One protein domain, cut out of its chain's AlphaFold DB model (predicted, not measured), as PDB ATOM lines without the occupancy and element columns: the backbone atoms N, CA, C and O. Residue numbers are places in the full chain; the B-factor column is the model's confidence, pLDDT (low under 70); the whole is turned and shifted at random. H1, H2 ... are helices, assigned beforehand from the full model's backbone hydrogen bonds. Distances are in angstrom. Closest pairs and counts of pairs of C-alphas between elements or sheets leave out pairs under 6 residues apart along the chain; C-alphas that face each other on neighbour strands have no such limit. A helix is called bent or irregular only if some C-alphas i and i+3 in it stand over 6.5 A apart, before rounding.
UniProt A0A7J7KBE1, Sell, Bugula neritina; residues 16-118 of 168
ATOM      1  N   LYS A  16     177.558 139.200 139.115       92.69
ATOM      2  CA  LYS A  16     177.637 140.085 137.944       92.69
ATOM      3  C   LYS A  16     176.450 139.895 136.983       92.69
ATOM      4  O   LYS A  16     175.973 140.864 136.390       92.69
ATOM      5  N   ASP A  17     175.970 138.662 136.829       93.31
ATOM      6  CA  ASP A  17     174.873 138.341 135.920       93.31
ATOM      7  C   ASP A  17     173.554 138.836 136.506       93.31
ATOM      8  O   ASP A  17     172.758 139.438 135.792       93.31
ATOM      9  N   VAL A  18     173.368 138.688 137.819       93.00
ATOM     10  CA  VAL A  18     172.204 139.241 138.519       93.00
ATOM     11  C   VAL A  18     172.208 140.764 138.474       93.00
ATOM     12  O   VAL A  18     171.221 141.347 138.037       93.00
ATOM     13  N   CYS A  19     173.317 141.418 138.824       95.12
ATOM     14  CA  CYS A  19     173.408 142.878 138.766       95.12
ATOM     15  C   CYS A  19     173.135 143.410 137.352       95.12
ATOM     16  O   CYS A  19     172.383 144.364 137.198       95.12
ATOM     17  N   SER A  20     173.683 142.769 136.311       95.44
ATOM     18  CA  SER A  20     173.406 143.166 134.921       95.44
ATOM     19  C   SER A  20     171.941 142.965 134.520       95.44
ATOM     20  O   SER A  20     171.382 143.837 133.863       95.44
ATOM     21  N   SER A  21     171.294 141.874 134.948       95.12
ATOM     22  CA  SER A  21     169.851 141.686 134.740       95.12
ATOM     23  C   SER A  21     169.038 142.784 135.409       95.12
ATOM     24  O   SER A  21     168.150 143.348 134.778       95.12
ATOM     25  N   LEU A  22     169.344 143.108 136.668       95.50
ATOM     26  CA  LEU A  22     168.642 144.156 137.404       95.50
ATOM     27  C   LEU A  22     168.816 145.521 136.728       95.50
ATOM     28  O   LEU A  22     167.827 146.205 136.485       95.50
ATOM     29  N   SER A  23     170.034 145.879 136.314       96.69
ATOM     30  CA  SER A  23     170.277 147.118 135.564       96.69
ATOM     31  C   SER A  23     169.544 147.164 134.216       96.69
ATOM     32  O   SER A  23     169.073 148.233 133.819       96.69
ATOM     33  N   ASN A  24     169.408 146.035 133.509       96.44
ATOM     34  CA  ASN A  24     168.625 145.962 132.269       96.44
ATOM     35  C   ASN A  24     167.132 146.199 132.527       96.44
ATOM     36  O   ASN A  24     166.476 146.898 131.748       96.44
ATOM     37  N   ILE A  25     166.603 145.632 133.616       95.31
ATOM     38  CA  ILE A  25     165.216 145.838 134.042       95.31
ATOM     39  C   ILE A  25     164.992 147.314 134.372       95.31
ATOM     40  O   ILE A  25     164.111 147.926 133.773       95.31
ATOM     41  N   VAL A  26     165.836 147.901 135.228       96.88
ATOM     42  CA  VAL A  26     165.805 149.333 135.581       96.88
ATOM     43  C   VAL A  26     165.799 150.198 134.327       96.88
ATOM     44  O   VAL A  26     164.870 150.971 134.111       96.88
ATOM     45  N   SER A  27     166.771 149.996 133.434       97.06
ATOM     46  CA  SER A  27     166.868 150.761 132.184       97.06
ATOM     47  C   SER A  27     165.610 150.616 131.323       97.06
ATOM     48  O   SER A  27     165.186 151.559 130.658       97.06
ATOM     49  N   THR A  28     164.995 149.433 131.304       95.56
ATOM     50  CA  THR A  28     163.756 149.205 130.551       95.56
ATOM     51  C   THR A  28     162.577 149.937 131.180       95.56
ATOM     52  O   THR A  28     161.793 150.543 130.446       95.56
ATOM     53  N   ILE A  29     162.457 149.921 132.510       94.06
ATOM     54  CA  ILE A  29     161.427 150.663 133.242       94.06
ATOM     55  C   ILE A  29     161.579 152.160 132.977       94.06
ATOM     56  O   ILE A  29     160.624 152.797 132.542       94.06
ATOM     57  N   GLU A  30     162.779 152.714 133.146       95.06
ATOM     58  CA  GLU A  30     163.042 154.145 132.955       95.06
ATOM     59  C   GLU A  30     162.779 154.604 131.516       95.06
ATOM     60  O   GLU A  30     162.109 155.613 131.291       95.06
ATOM     61  N   ASN A  31     163.229 153.842 130.516       94.31
ATOM     62  CA  ASN A  31     162.944 154.161 129.115       94.31
ATOM     63  C   ASN A  31     161.443 154.081 128.807       94.31
ATOM     64  O   ASN A  31     160.909 154.922 128.083       94.31
ATOM     65  N   THR A  32     160.752 153.092 129.381       91.50
ATOM     66  CA  THR A  32     159.299 152.956 129.227       91.50
ATOM     67  C   THR A  32     158.567 154.106 129.913       91.50
ATOM     68  O   THR A  32     157.602 154.610 129.349       91.50
ATOM     69  N   LEU A  33     159.034 154.573 131.075       91.31
ATOM     70  CA  LEU A  33     158.511 155.758 131.762       91.31
ATOM     71  C   LEU A  33     158.620 157.011 130.893       91.31
ATOM     72  O   LEU A  33     157.651 157.762 130.778       91.31
ATOM     73  N   VAL A  34     159.774 157.225 130.257       92.06
ATOM     74  CA  VAL A  34     159.989 158.360 129.348       92.06
ATOM     75  C   VAL A  34     159.041 158.285 128.150       92.06
ATOM     76  O   VAL A  34     158.382 159.273 127.831       92.06
ATOM     77  N   GLU A  35     158.922 157.118 127.514       88.50
ATOM     78  CA  GLU A  35     158.006 156.900 126.385       88.50
ATOM     79  C   GLU A  35     156.539 157.113 126.796       88.50
ATOM     80  O   GLU A  35     155.802 157.849 126.140       88.50
ATOM     81  N   ALA A  36     156.135 156.523 127.923       85.94
ATOM     82  CA  ALA A  36     154.789 156.604 128.476       85.94
ATOM     83  C   ALA A  36     154.395 158.043 128.836       85.94
ATOM     84  O   ALA A  36     153.314 158.508 128.470       85.94
ATOM     85  N   THR A  37     155.299 158.773 129.486       86.25
ATOM     86  CA  THR A  37     155.123 160.196 129.795       86.25
ATOM     87  C   THR A  37     155.055 161.027 128.515       86.25
ATOM     88  O   THR A  37     154.227 161.930 128.410       86.25
ATOM     89  N   GLY A  38     155.871 160.689 127.511       84.94
ATOM     90  CA  GLY A  38     155.839 161.316 126.194       84.94
ATOM     91  C   GLY A  38     154.474 161.200 125.512       84.94
ATOM     92  O   GLY A  38     154.003 162.193 124.958       84.94
ATOM     93  N   TYR A  39     153.799 160.049 125.603       81.81
ATOM     94  CA  TYR A  39     152.433 159.896 125.078       81.81
ATOM     95  C   TYR A  39     151.444 160.852 125.747       81.81
ATOM     96  O   TYR A  39     150.670 161.504 125.054       81.81
ATOM     97  N   ILE A  40     151.510 160.993 127.073       78.00
ATOM     98  CA  ILE A  40     150.619 161.893 127.820       78.00
ATOM     99  C   ILE A  40     150.922 163.366 127.509       78.00
ATOM    100  O   ILE A  40     150.009 164.180 127.438       78.00
ATOM    101  N   GLN A  41     152.196 163.725 127.329       80.62
ATOM    102  CA  GLN A  41     152.606 165.109 127.065       80.62
ATOM    103  C   GLN A  41     152.358 165.561 125.620       80.62
ATOM    104  O   GLN A  41     152.081 166.736 125.390       80.62
ATOM    105  N   SER A  42     152.523 164.662 124.645       76.00
ATOM    106  CA  SER A  42     152.413 164.980 123.212       76.00
ATOM    107  C   SER A  42     151.044 164.669 122.606       76.00
ATOM    108  O   SER A  42     150.709 165.222 121.558       76.00
ATOM    109  N   GLY A  43     150.269 163.804 123.256       70.88
ATOM    110  CA  GLY A  43     148.931 163.394 122.850       70.88
ATOM    111  C   GLY A  43     147.939 163.560 123.992       70.88
ATOM    112  O   GLY A  43     148.019 164.511 124.771       70.88
ATOM    113  N   SER A  44     146.984 162.641 124.085       70.12
ATOM    114  CA  SER A  44     146.034 162.591 125.194       70.12
ATOM    115  C   SER A  44     146.231 161.356 126.078       70.12
ATOM    116  O   SER A  44     146.965 160.420 125.755       70.12
ATOM    117  N   LEU A  45     145.553 161.333 127.226       71.00
ATOM    118  CA  LEU A  45     145.553 160.167 128.111       71.00
ATOM    119  C   LEU A  45     145.007 158.918 127.394       71.00
ATOM    120  O   LEU A  45     145.452 157.803 127.658       71.00
ATOM    121  N   GLU A  46     144.093 159.099 126.439       67.62
ATOM    122  CA  GLU A  46     143.553 158.048 125.576       67.62
ATOM    123  C   GLU A  46     144.607 157.452 124.630       67.62
ATOM    124  O   GLU A  46     144.590 156.240 124.385       67.62
ATOM    125  N   ASP A  47     145.559 158.257 124.145       68.81
ATOM    126  CA  ASP A  47     146.685 157.769 123.340       68.81
ATOM    127  C   ASP A  47     147.608 156.888 124.184       68.81
ATOM    128  O   ASP A  47     148.037 155.819 123.733       68.81
ATOM    129  N   PHE A  48     147.855 157.283 125.439       70.44
ATOM    130  CA  PHE A  48     148.550 156.421 126.389       70.44
ATOM    131  C   PHE A  48     147.756 155.138 126.644       70.44
ATOM    132  O   PHE A  48     148.327 154.067 126.503       70.44
ATOM    133  N   VAL A  49     146.456 155.189 126.957       69.19
ATOM    134  CA  VAL A  49     145.633 153.983 127.211       69.19
ATOM    135  C   VAL A  49     145.643 153.017 126.031       69.19
ATOM    136  O   VAL A  49     145.788 151.808 126.224       69.19
ATOM    137  N   SER A  50     145.555 153.539 124.811       69.00
ATOM    138  CA  SER A  50     145.596 152.737 123.587       69.00
ATOM    139  C   SER A  50     146.940 152.019 123.407       69.00
ATOM    140  O   SER A  50     146.985 150.918 122.857       69.00
ATOM    141  N   ASN A  51     148.024 152.595 123.936       69.81
ATOM    142  CA  ASN A  51     149.374 152.027 123.925       69.81
ATOM    143  C   ASN A  51     149.806 151.424 125.283       69.81
ATOM    144  O   ASN A  51     150.879 150.822 125.368       69.81
ATOM    145  N   LYS A  52     148.968 151.504 126.330       68.44
ATOM    146  CA  LYS A  52     149.245 151.106 127.730       68.44
ATOM    147  C   LYS A  52     149.601 149.635 127.814       68.44
ATOM    148  O   LYS A  52     150.530 149.249 128.519       68.44
ATOM    149  N   VAL A  53     148.898 148.830 127.023       66.25
ATOM    150  CA  VAL A  53     149.185 147.411 126.817       66.25
ATOM    151  C   VAL A  53     150.628 147.241 126.327       66.25
ATOM    152  O   VAL A  53     151.384 146.488 126.925       66.25
ATOM    153  N   GLY A  54     151.055 148.002 125.318       74.56
ATOM    154  CA  GLY A  54     152.423 147.972 124.796       74.56
ATOM    155  C   GLY A  54     153.482 148.300 125.850       74.56
ATOM    156  O   GLY A  54     154.400 147.505 126.043       74.56
ATOM    157  N   CYS A  55     153.346 149.422 126.562       81.19
ATOM    158  CA  CYS A  55     154.303 149.835 127.597       81.19
ATOM    159  C   CYS A  55     154.396 148.815 128.746       81.19
ATOM    160  O   CYS A  55     155.491 148.394 129.111       81.19
ATOM    161  N   LEU A  56     153.257 148.336 129.261       78.25
ATOM    162  CA  LEU A  56     153.233 147.328 130.328       78.25
ATOM    163  C   LEU A  56     153.837 145.999 129.866       78.25
ATOM    164  O   LEU A  56     154.660 145.415 130.569       78.25
ATOM    165  N   PHE A  57     153.496 145.532 128.661       81.88
ATOM    166  CA  PHE A  57     154.060 144.291 128.131       81.88
ATOM    167  C   PHE A  57     155.565 144.384 127.871       81.88
ATOM    168  O   PHE A  57     156.235 143.359 127.987       81.88
ATOM    169  N   LYS A  58     156.118 145.565 127.557       87.44
ATOM    170  CA  LYS A  58     157.577 145.751 127.440       87.44
ATOM    171  C   LYS A  58     158.277 145.455 128.766       87.44
ATOM    172  O   LYS A  58     159.193 144.633 128.784       87.44
ATOM    173  N   VAL A  59     157.803 146.047 129.864       88.25
ATOM    174  CA  VAL A  59     158.358 145.813 131.208       88.25
ATOM    175  C   VAL A  59     158.170 144.349 131.613       88.25
ATOM    176  O   VAL A  59     159.147 143.674 131.929       88.25
ATOM    177  N   ILE A  60     156.953 143.803 131.482       86.62
ATOM    178  CA  ILE A  60     156.645 142.394 131.799       86.62
ATOM    179  C   ILE A  60     157.562 141.427 131.052       86.62
ATOM    180  O   ILE A  60     158.088 140.467 131.622       86.62
ATOM    181  N   ARG A  61     157.754 141.671 129.755       89.50
ATOM    182  CA  ARG A  61     158.612 140.843 128.916       89.50
ATOM    183  C   ARG A  61     160.066 140.917 129.363       89.50
ATOM    184  O   ARG A  61     160.700 139.871 129.418       89.50
ATOM    185  N   CYS A  62     160.562 142.102 129.714       92.81
ATOM    186  CA  CYS A  62     161.921 142.268 130.222       92.81
ATOM    187  C   CYS A  62     162.150 141.441 131.493       92.81
ATOM    188  O   CYS A  62     163.064 140.618 131.504       92.81
ATOM    189  N   TYR A  63     161.267 141.537 132.498       91.00
ATOM    190  CA  TYR A  63     161.350 140.680 133.691       91.00
ATOM    191  C   TYR A  63     161.351 139.196 133.324       91.00
ATOM    192  O   TYR A  63     162.214 138.448 133.775       91.00
ATOM    193  N   SER A  64     160.414 138.761 132.474       90.00
ATOM    194  CA  SER A  64     160.335 137.366 132.017       90.00
ATOM    195  C   SER A  64     161.638 136.898 131.363       90.00
ATOM    196  O   SER A  64     162.096 135.786 131.620       90.00
ATOM    197  N   ASP A  65     162.208 137.712 130.479       92.88
ATOM    198  CA  ASP A  65     163.376 137.342 129.686       92.88
ATOM    199  C   ASP A  65     164.643 137.320 130.558       92.88
ATOM    200  O   ASP A  65     165.429 136.376 130.462       92.88
ATOM    201  N   GLU A  66     164.787 138.269 131.487       93.50
ATOM    202  CA  GLU A  66     165.883 138.288 132.461       93.50
ATOM    203  C   GLU A  66     165.775 137.143 133.477       93.50
ATOM    204  O   GLU A  66     166.763 136.471 133.769       93.50
ATOM    205  N   PHE A  67     164.569 136.825 133.949       91.88
ATOM    206  CA  PHE A  67     164.347 135.691 134.851       91.88
ATOM    207  C   PHE A  67     164.704 134.373 134.163       91.88
ATOM    208  O   PHE A  67     165.444 133.560 134.718       91.88
ATOM    209  N   LYS A  68     164.280 134.185 132.907       90.31
ATOM    210  CA  LYS A  68     164.680 133.022 132.100       90.31
ATOM    211  C   LYS A  68     166.191 132.963 131.891       90.31
ATOM    212  O   LYS A  68     166.757 131.878 132.005       90.31
ATOM    213  N   ARG A  69     166.845 134.099 131.615       91.31
ATOM    214  CA  ARG A  69     168.308 134.186 131.455       91.31
ATOM    215  C   ARG A  69     169.034 133.707 132.709       91.31
ATOM    216  O   ARG A  69     169.995 132.951 132.602       91.31
ATOM    217  N   LEU A  70     168.535 134.092 133.881       90.75
ATOM    218  CA  LEU A  70     169.074 133.684 135.178       90.75
ATOM    219  C   LEU A  70     168.589 132.300 135.641       90.75
ATOM    220  O   LEU A  70     169.030 131.812 136.675       90.75
ATOM    221  N   SER A  71     167.702 131.638 134.887       89.44
ATOM    222  CA  SER A  71     167.011 130.410 135.321       89.44
ATOM    223  C   SER A  71     166.266 130.569 136.659       89.44
ATOM    224  O   SER A  71     166.175 129.624 137.445       89.44
ATOM    225  N   ILE A  72     165.731 131.767 136.893       87.88
ATOM    226  CA  ILE A  72     164.860 132.137 138.008       87.88
ATOM    227  C   ILE A  72     163.409 131.994 137.548       87.88
ATOM    228  O   ILE A  72     163.041 132.436 136.461       87.88
ATOM    229  N   PHE A  73     162.565 131.389 138.376       83.19
ATOM    230  CA  PHE A  73     161.152 131.165 138.060       83.19
ATOM    231  C   PHE A  73     160.212 132.000 138.924       83.19
ATOM    232  O   PHE A  73     159.030 132.115 138.604       83.19
ATOM    233  N   THR A  74     160.713 132.583 140.017       84.44
ATOM    234  CA  THR A  74     159.911 133.400 140.933       84.44
ATOM    235  C   THR A  74     160.679 134.627 141.414       84.44
ATOM    236  O   THR A  74     161.893 134.568 141.581       84.44
ATOM    237  N   LYS A  75     159.970 135.725 141.712       85.50
ATOM    238  CA  LYS A  75     160.573 136.919 142.334       85.50
ATOM    239  C   LYS A  75     161.261 136.573 143.659       85.50
ATOM    240  O   LYS A  75     162.374 137.014 143.895       85.50
ATOM    241  N   ARG A  76     160.667 135.672 144.451       87.25
ATOM    242  CA  ARG A  76     161.262 135.183 145.704       87.25
ATOM    243  C   ARG A  76     162.641 134.550 145.505       87.25
ATOM    244  O   ARG A  76     163.520 134.791 146.313       87.25
ATOM    245  N   GLU A  77     162.845 133.759 144.453       88.44
ATOM    246  CA  GLU A  77     164.163 133.169 144.167       88.44
ATOM    247  C   GLU A  77     165.222 134.244 143.859       88.44
ATOM    248  O   GLU A  77     166.377 134.088 144.253       88.44
ATOM    249  N   LEU A  78     164.834 135.337 143.190       89.62
ATOM    250  CA  LEU A  78     165.702 136.498 142.978       89.62
ATOM    251  C   LEU A  78     166.000 137.219 144.299       89.62
ATOM    252  O   LEU A  78     167.159 137.510 144.584       89.62
ATOM    253  N   ASP A  79     164.975 137.458 145.117       90.38
ATOM    254  CA  ASP A  79     165.110 138.141 146.407       90.38
ATOM    255  C   ASP A  79     165.997 137.346 147.374       90.38
ATOM    256  O   ASP A  79     166.898 137.913 147.991       90.38
ATOM    257  N   ASP A  80     165.803 136.026 147.455       91.75
ATOM    258  CA  ASP A  80     166.607 135.121 148.280       91.75
ATOM    259  C   ASP A  80     168.088 135.162 147.852       91.75
ATOM    260  O   ASP A  80     168.988 135.188 148.701       91.75
ATOM    261  N   PHE A  81     168.362 135.208 146.539       91.44
ATOM    262  CA  PHE A  81     169.722 135.358 146.019       91.44
ATOM    263  C   PHE A  81     170.323 136.716 146.403       91.44
ATOM    264  O   PHE A  81     171.417 136.769 146.973       91.44
ATOM    265  N   CYS A  82     169.607 137.812 146.141       92.62
ATOM    266  CA  CYS A  82     170.061 139.162 146.472       92.62
ATOM    267  C   CYS A  82     170.305 139.321 147.976       92.62
ATOM    268  O   CYS A  82     171.317 139.891 148.379       92.62
ATOM    269  N   GLN A  83     169.442 138.751 148.818       92.75
ATOM    270  CA  GLN A  83     169.605 138.755 150.268       92.75
ATOM    271  C   GLN A  83     170.852 137.971 150.703       92.75
ATOM    272  O   GLN A  83     171.602 138.430 151.569       92.75
ATOM    273  N   GLY A  84     171.112 136.813 150.087       92.00
ATOM    274  CA  GLY A  84     172.313 136.012 150.342       92.00
ATOM    275  C   GLY A  84     173.616 136.737 149.983       92.00
ATOM    276  O   GLY A  84     174.625 136.564 150.669       92.00
ATOM    277  N   HIS A  85     173.570 137.595 148.963       92.50
ATOM    278  CA  HIS A  85     174.708 138.365 148.453       92.50
ATOM    279  C   HIS A  85     174.674 139.849 148.835       92.50
ATOM    280  O   HIS A  85     175.482 140.636 148.348       92.50
ATOM    281  N   PHE A  86     173.815 140.248 149.777       92.25
ATOM    282  CA  PHE A  86     173.594 141.659 150.108       92.25
ATOM    283  C   PHE A  86     174.823 142.365 150.701       92.25
ATOM    284  O   PHE A  86     174.829 143.576 150.865       92.25
ATOM    285  N   ARG A  87     175.891 141.640 151.054       92.75
ATOM    286  CA  ARG A  87     177.172 142.246 151.466       92.75
ATOM    287  C   ARG A  87     177.966 142.819 150.292       92.75
ATOM    288  O   ARG A  87     178.900 143.584 150.516       92.75
ATOM    289  N   GLU A  88     177.627 142.435 149.069       93.50
ATOM    290  CA  GLU A  88     178.266 142.920 147.855       93.50
ATOM    291  C   GLU A  88     177.615 144.243 147.445       93.50
ATOM    292  O   GLU A  88     176.418 144.302 147.169       93.50
ATOM    293  N   SER A  89     178.402 145.322 147.406       93.12
ATOM    294  CA  SER A  89     177.892 146.675 147.135       93.12
ATOM    295  C   SER A  89     177.169 146.786 145.793       93.12
ATOM    296  O   SER A  89     176.196 147.523 145.685       93.12
ATOM    297  N   GLY A  90     177.603 146.021 144.786       93.94
ATOM    298  CA  GLY A  90     176.930 145.964 143.490       93.94
ATOM    299  C   GLY A  90     175.500 145.425 143.585       93.94
ATOM    300  O   GLY A  90     174.622 145.944 142.908       93.94
ATOM    301  N   VAL A  91     175.254 144.438 144.453       93.62
ATOM    302  CA  VAL A  91     173.907 143.892 144.683       93.62
ATOM    303  C   VAL A  91     173.048 144.901 145.433       93.62
ATOM    304  O   VAL A  91     171.904 145.113 145.051       93.62
ATOM    305  N   GLN A  92     173.598 145.561 146.460       95.69
ATOM    306  CA  GLN A  92     172.872 146.602 147.198       95.69
ATOM    307  C   GLN A  92     172.400 147.718 146.269       95.69
ATOM    308  O   GLN A  92     171.232 148.089 146.309       95.69
ATOM    309  N   GLN A  93     173.303 148.220 145.421       96.62
ATOM    310  CA  GLN A  93     172.982 149.285 144.483       96.62
ATOM    311  C   GLN A  93     171.948 148.822 143.456       96.62
ATOM    312  O   GLN A  93     170.937 149.484 143.282       96.62
ATOM    313  N   ALA A  94     172.151 147.656 142.837       95.38
ATOM    314  CA  ALA A  94     171.242 147.155 141.811       95.38
ATOM    315  C   ALA A  94     169.821 146.885 142.342       95.38
ATOM    316  O   ALA A  94     168.854 147.080 141.613       95.38
ATOM    317  N   VAL A  95     169.688 146.447 143.599       95.19
ATOM    318  CA  VAL A  95     168.383 146.293 144.261       95.19
ATOM    319  C   VAL A  95     167.764 147.655 144.572       95.19
ATOM    320  O   VAL A  95     166.597 147.855 144.269       95.19
ATOM    321  N   ALA A  96     168.535 148.601 145.115       96.19
ATOM    322  CA  ALA A  96     168.029 149.942 145.407       96.19
ATOM    323  C   ALA A  96     167.559 150.678 144.139       96.19
ATOM    324  O   ALA A  96     166.500 151.301 144.153       96.19
ATOM    325  N   ASP A  97     168.312 150.562 143.042       96.81
ATOM    326  CA  ASP A  97     167.955 151.140 141.742       96.81
ATOM    327  C   ASP A  97     166.662 150.518 141.194       96.81
ATOM    328  O   ASP A  97     165.813 151.221 140.645       96.81
ATOM    329  N   LEU A  98     166.498 149.198 141.357       94.88
ATOM    330  CA  LEU A  98     165.273 148.497 140.976       94.88
ATOM    331  C   LEU A  98     164.074 148.985 141.786       94.88
ATOM    332  O   LEU A  98     163.065 149.348 141.188       94.88
ATOM    333  N   ASP A  99     164.200 149.026 143.113       92.94
ATOM    334  CA  ASP A  99     163.132 149.479 144.005       92.94
ATOM    335  C   ASP A  99     162.707 150.917 143.655       92.94
ATOM    336  O   ASP A  99     161.517 151.219 143.563       92.94
ATOM    337  N   GLU A 100     163.668 151.812 143.397       95.50
ATOM    338  CA  GLU A 100     163.382 153.192 142.989       95.50
ATOM    339  C   GLU A 100     162.665 153.259 141.630       95.50
ATOM    340  O   GLU A 100     161.709 154.026 141.469       95.50
ATOM    341  N   ALA A 101     163.095 152.463 140.649       93.25
ATOM    342  CA  ALA A 101     162.457 152.406 139.336       93.25
ATOM    343  C   ALA A 101     161.021 151.853 139.412       93.25
ATOM    344  O   ALA A 101     160.118 152.411 138.783       93.25
ATOM    345  N   GLU A 102     160.792 150.800 140.201       90.56
ATOM    346  CA  GLU A 102     159.467 150.215 140.432       90.56
ATOM    347  C   GLU A 102     158.525 151.205 141.137       90.56
ATOM    348  O   GLU A 102     157.380 151.363 140.709       90.56
ATOM    349  N   ILE A 103     159.011 151.942 142.145       90.88
ATOM    350  CA  ILE A 103     158.232 152.996 142.817       90.88
ATOM    351  C   ILE A 103     157.802 154.074 141.818       90.88
ATOM    352  O   ILE A 103     156.618 154.397 141.745       90.88
ATOM    353  N   LYS A 104     158.730 154.597 141.005       91.19
ATOM    354  CA  LYS A 104     158.410 155.614 139.985       91.19
ATOM    355  C   LYS A 104     157.392 155.103 138.967       91.19
ATOM    356  O   LYS A 104     156.524 155.856 138.523       91.19
ATOM    357  N   TRP A 105     157.498 153.832 138.576       88.88
ATOM    358  CA  TRP A 105     156.545 153.200 137.666       88.88
ATOM    359  C   TRP A 105     155.145 153.099 138.273       88.88
ATOM    360  O   TRP A 105     154.165 153.458 137.619       88.88
ATOM    361  N   GLU A 106     155.048 152.667 139.527       85.81
ATOM    362  CA  GLU A 106     153.780 152.589 140.253       85.81
ATOM    363  C   GLU A 106     153.147 153.977 140.435       85.81
ATOM    364  O   GLU A 106     151.963 154.155 140.148       85.81
ATOM    365  N   GLU A 107     153.927 154.986 140.836       87.69
ATOM    366  CA  GLU A 107     153.460 156.374 140.961       87.69
ATOM    367  C   GLU A 107     152.895 156.905 139.635       87.69
ATOM    368  O   GLU A 107     151.795 157.466 139.601       87.69
ATOM    369  N   PHE A 108     153.593 156.653 138.524       86.31
ATOM    370  CA  PHE A 108     153.119 157.010 137.188       86.31
ATOM    371  C   PHE A 108     151.770 156.354 136.851       86.31
ATOM    372  O   PHE A 108     150.849 157.022 136.370       86.31
ATOM    373  N   LEU A 109     151.617 155.050 137.113       82.69
ATOM    374  CA  LEU A 109     150.361 154.342 136.849       82.69
ATOM    375  C   LEU A 109     149.213 154.864 137.722       82.69
ATOM    376  O   LEU A 109     148.087 154.993 137.237       82.69
ATOM    377  N   GLN A 110     149.488 155.212 138.980       81.00
ATOM    378  CA  GLN A 110     148.494 155.834 139.853       81.00
ATOM    379  C   GLN A 110     148.012 157.174 139.301       81.00
ATOM    380  O   GLN A 110     146.814 157.455 139.355       81.00
ATOM    381  N   ASP A 111     148.908 157.989 138.750       82.25
ATOM    382  CA  ASP A 111     148.548 159.277 138.156       82.25
ATOM    383  C   ASP A 111     147.751 159.122 136.859       82.25
ATOM    384  O   ASP A 111     146.746 159.817 136.674       82.25
ATOM    385  N   VAL A 112     148.112 158.153 136.011       79.06
ATOM    386  CA  VAL A 112     147.284 157.759 134.861       79.06
ATOM    387  C   VAL A 112     145.876 157.410 135.319       79.06
ATOM    388  O   VAL A 112     144.896 157.881 134.746       79.06
ATOM    389  N   ASP A 113     145.759 156.577 136.346       75.56
ATOM    390  CA  ASP A 113     144.457 156.084 136.764       75.56
ATOM    391  C   ASP A 113     143.612 157.177 137.437       75.56
ATOM    392  O   ASP A 113     142.400 157.208 137.229       75.56
ATOM    393  N   LYS A 114     144.225 158.131 138.156       76.94
ATOM    394  CA  LYS A 114     143.539 159.359 138.609       76.94
ATOM    395  C   LYS A 114     143.016 160.176 137.425       76.94
ATOM    396  O   LYS A 114     141.901 160.687 137.489       76.94
ATOM    397  N   GLY A 115     143.805 160.288 136.356       74.00
ATOM    398  CA  GLY A 115     143.394 160.962 135.125       74.00
ATOM    399  C   GLY A 115     142.210 160.271 134.440       74.00
ATOM    400  O   GLY A 115     141.304 160.949 133.964       74.00
ATOM    401  N   LEU A 116     142.189 158.933 134.437       70.62
ATOM    402  CA  LEU A 116     141.133 158.139 133.799       70.62
ATOM    403  C   LEU A 116     139.821 158.134 134.579       70.62
ATOM    404  O   LEU A 116     138.755 158.112 133.972       70.62
ATOM    405  N   LEU A 117     139.886 158.142 135.910       66.62
ATOM    406  CA  LEU A 117     138.694 158.093 136.758       66.62
ATOM    407  C   LEU A 117     137.921 159.423 136.785       66.62
ATOM    408  O   LEU A 117     136.771 159.446 137.219       66.62
ATOM    409  N   GLY A 118     138.515 160.518 136.295       54.44
ATOM    410  CA  GLY A 118     137.920 161.850 136.343       54.44
ATOM    411  C   GLY A 118     137.695 162.344 137.779       54.44
ATOM    412  O   GLY A 118     137.621 161.592 138.746       54.44
TER     413      GLY A 118
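AT A GLANCE: This is residues 16 to 118 of the 168 residues of the protein "Sell" of Bugula neritina (UniProt A0A7J7KBE1). Three long helices, H1, H2 and H4, stand side by side as an up-and-down bundle, each running against the one before it in the chain. H1 packs on both of the others, H2 and H4 meet at one end alone, and the short H3 sits between H2 and H4 at the other end, where H1 and H4 begin. The printed part has 103 residues with four named helices, H1, H2, H3, H4 in chain order, and no named strand; the class is all helix. It is only just compact, close to loose, with a radius of gyration of the C-alphas of 15.3 A, and only just a rod, spanning 45 by 22 by 20 A.

IN THESE COORDINATES: Find C-alpha 16 at (177.637, 140.085, 137.944); from there H1 runs through residues 16 to 42, 38.4 A long. H2, residues 45 to 70, begins at (145.553, 160.167, 128.111) and spans 36.1 A. Look near residue 52 for its kink of 45 degrees; H2 is irregular, with C-alphas 50 and 53 7.2 A apart. Next comes H3, residues 75 to 84. H4, residues 89 to 117, is the longest at 42.1 A and ends at (138.694, 158.093, 136.758).

HOW THE PARTS SIT: Start with the bundle. H1 and H2 form a helical hairpin: they touch, closest at the C-alphas of Tyr 39 and Phe 48, 5.4 A apart, and run opposite ways at a shallow tilt of 5 degrees. H1 touches H4 at a shallow tilt of 24 degrees, the same way; the closest C-alphas, of Val 26 and Leu 98, are 5.5 A apart. H2 and H4 only just touch, with 3 pairs of C-alphas within 8 A, between residue 45 and residues 112 to 116; the closest, of Leu 45 and Val 112, are 7.4 A apart. H3 and H4 form a second helical hairpin but only just touch, with 3 pairs of C-alphas within 8 A, H4 using residues 91 to 95 alone; Cys 82 and Val 91 have the closest C-alphas, 6.4 A apart. Their tilt of 33 degrees, opposite ways, is shallow, only just short of steep. H3 is near H1 and near H2. In H1, H3 and H4 every O i to N i+4 pair is within hydrogen-bond range; in H2, 20 of 22 are.

THE WHOLE: The C-alphas of Arg 87 and Gly 118 are the two farthest apart, at 46.4 A. The printed part has no cut, and its three links are tight. Read the B-factor column for a mean pLDDT of 86.7 over the printed part; residues 46 to 47, 49 to 53 and 117 to 118 are under 70.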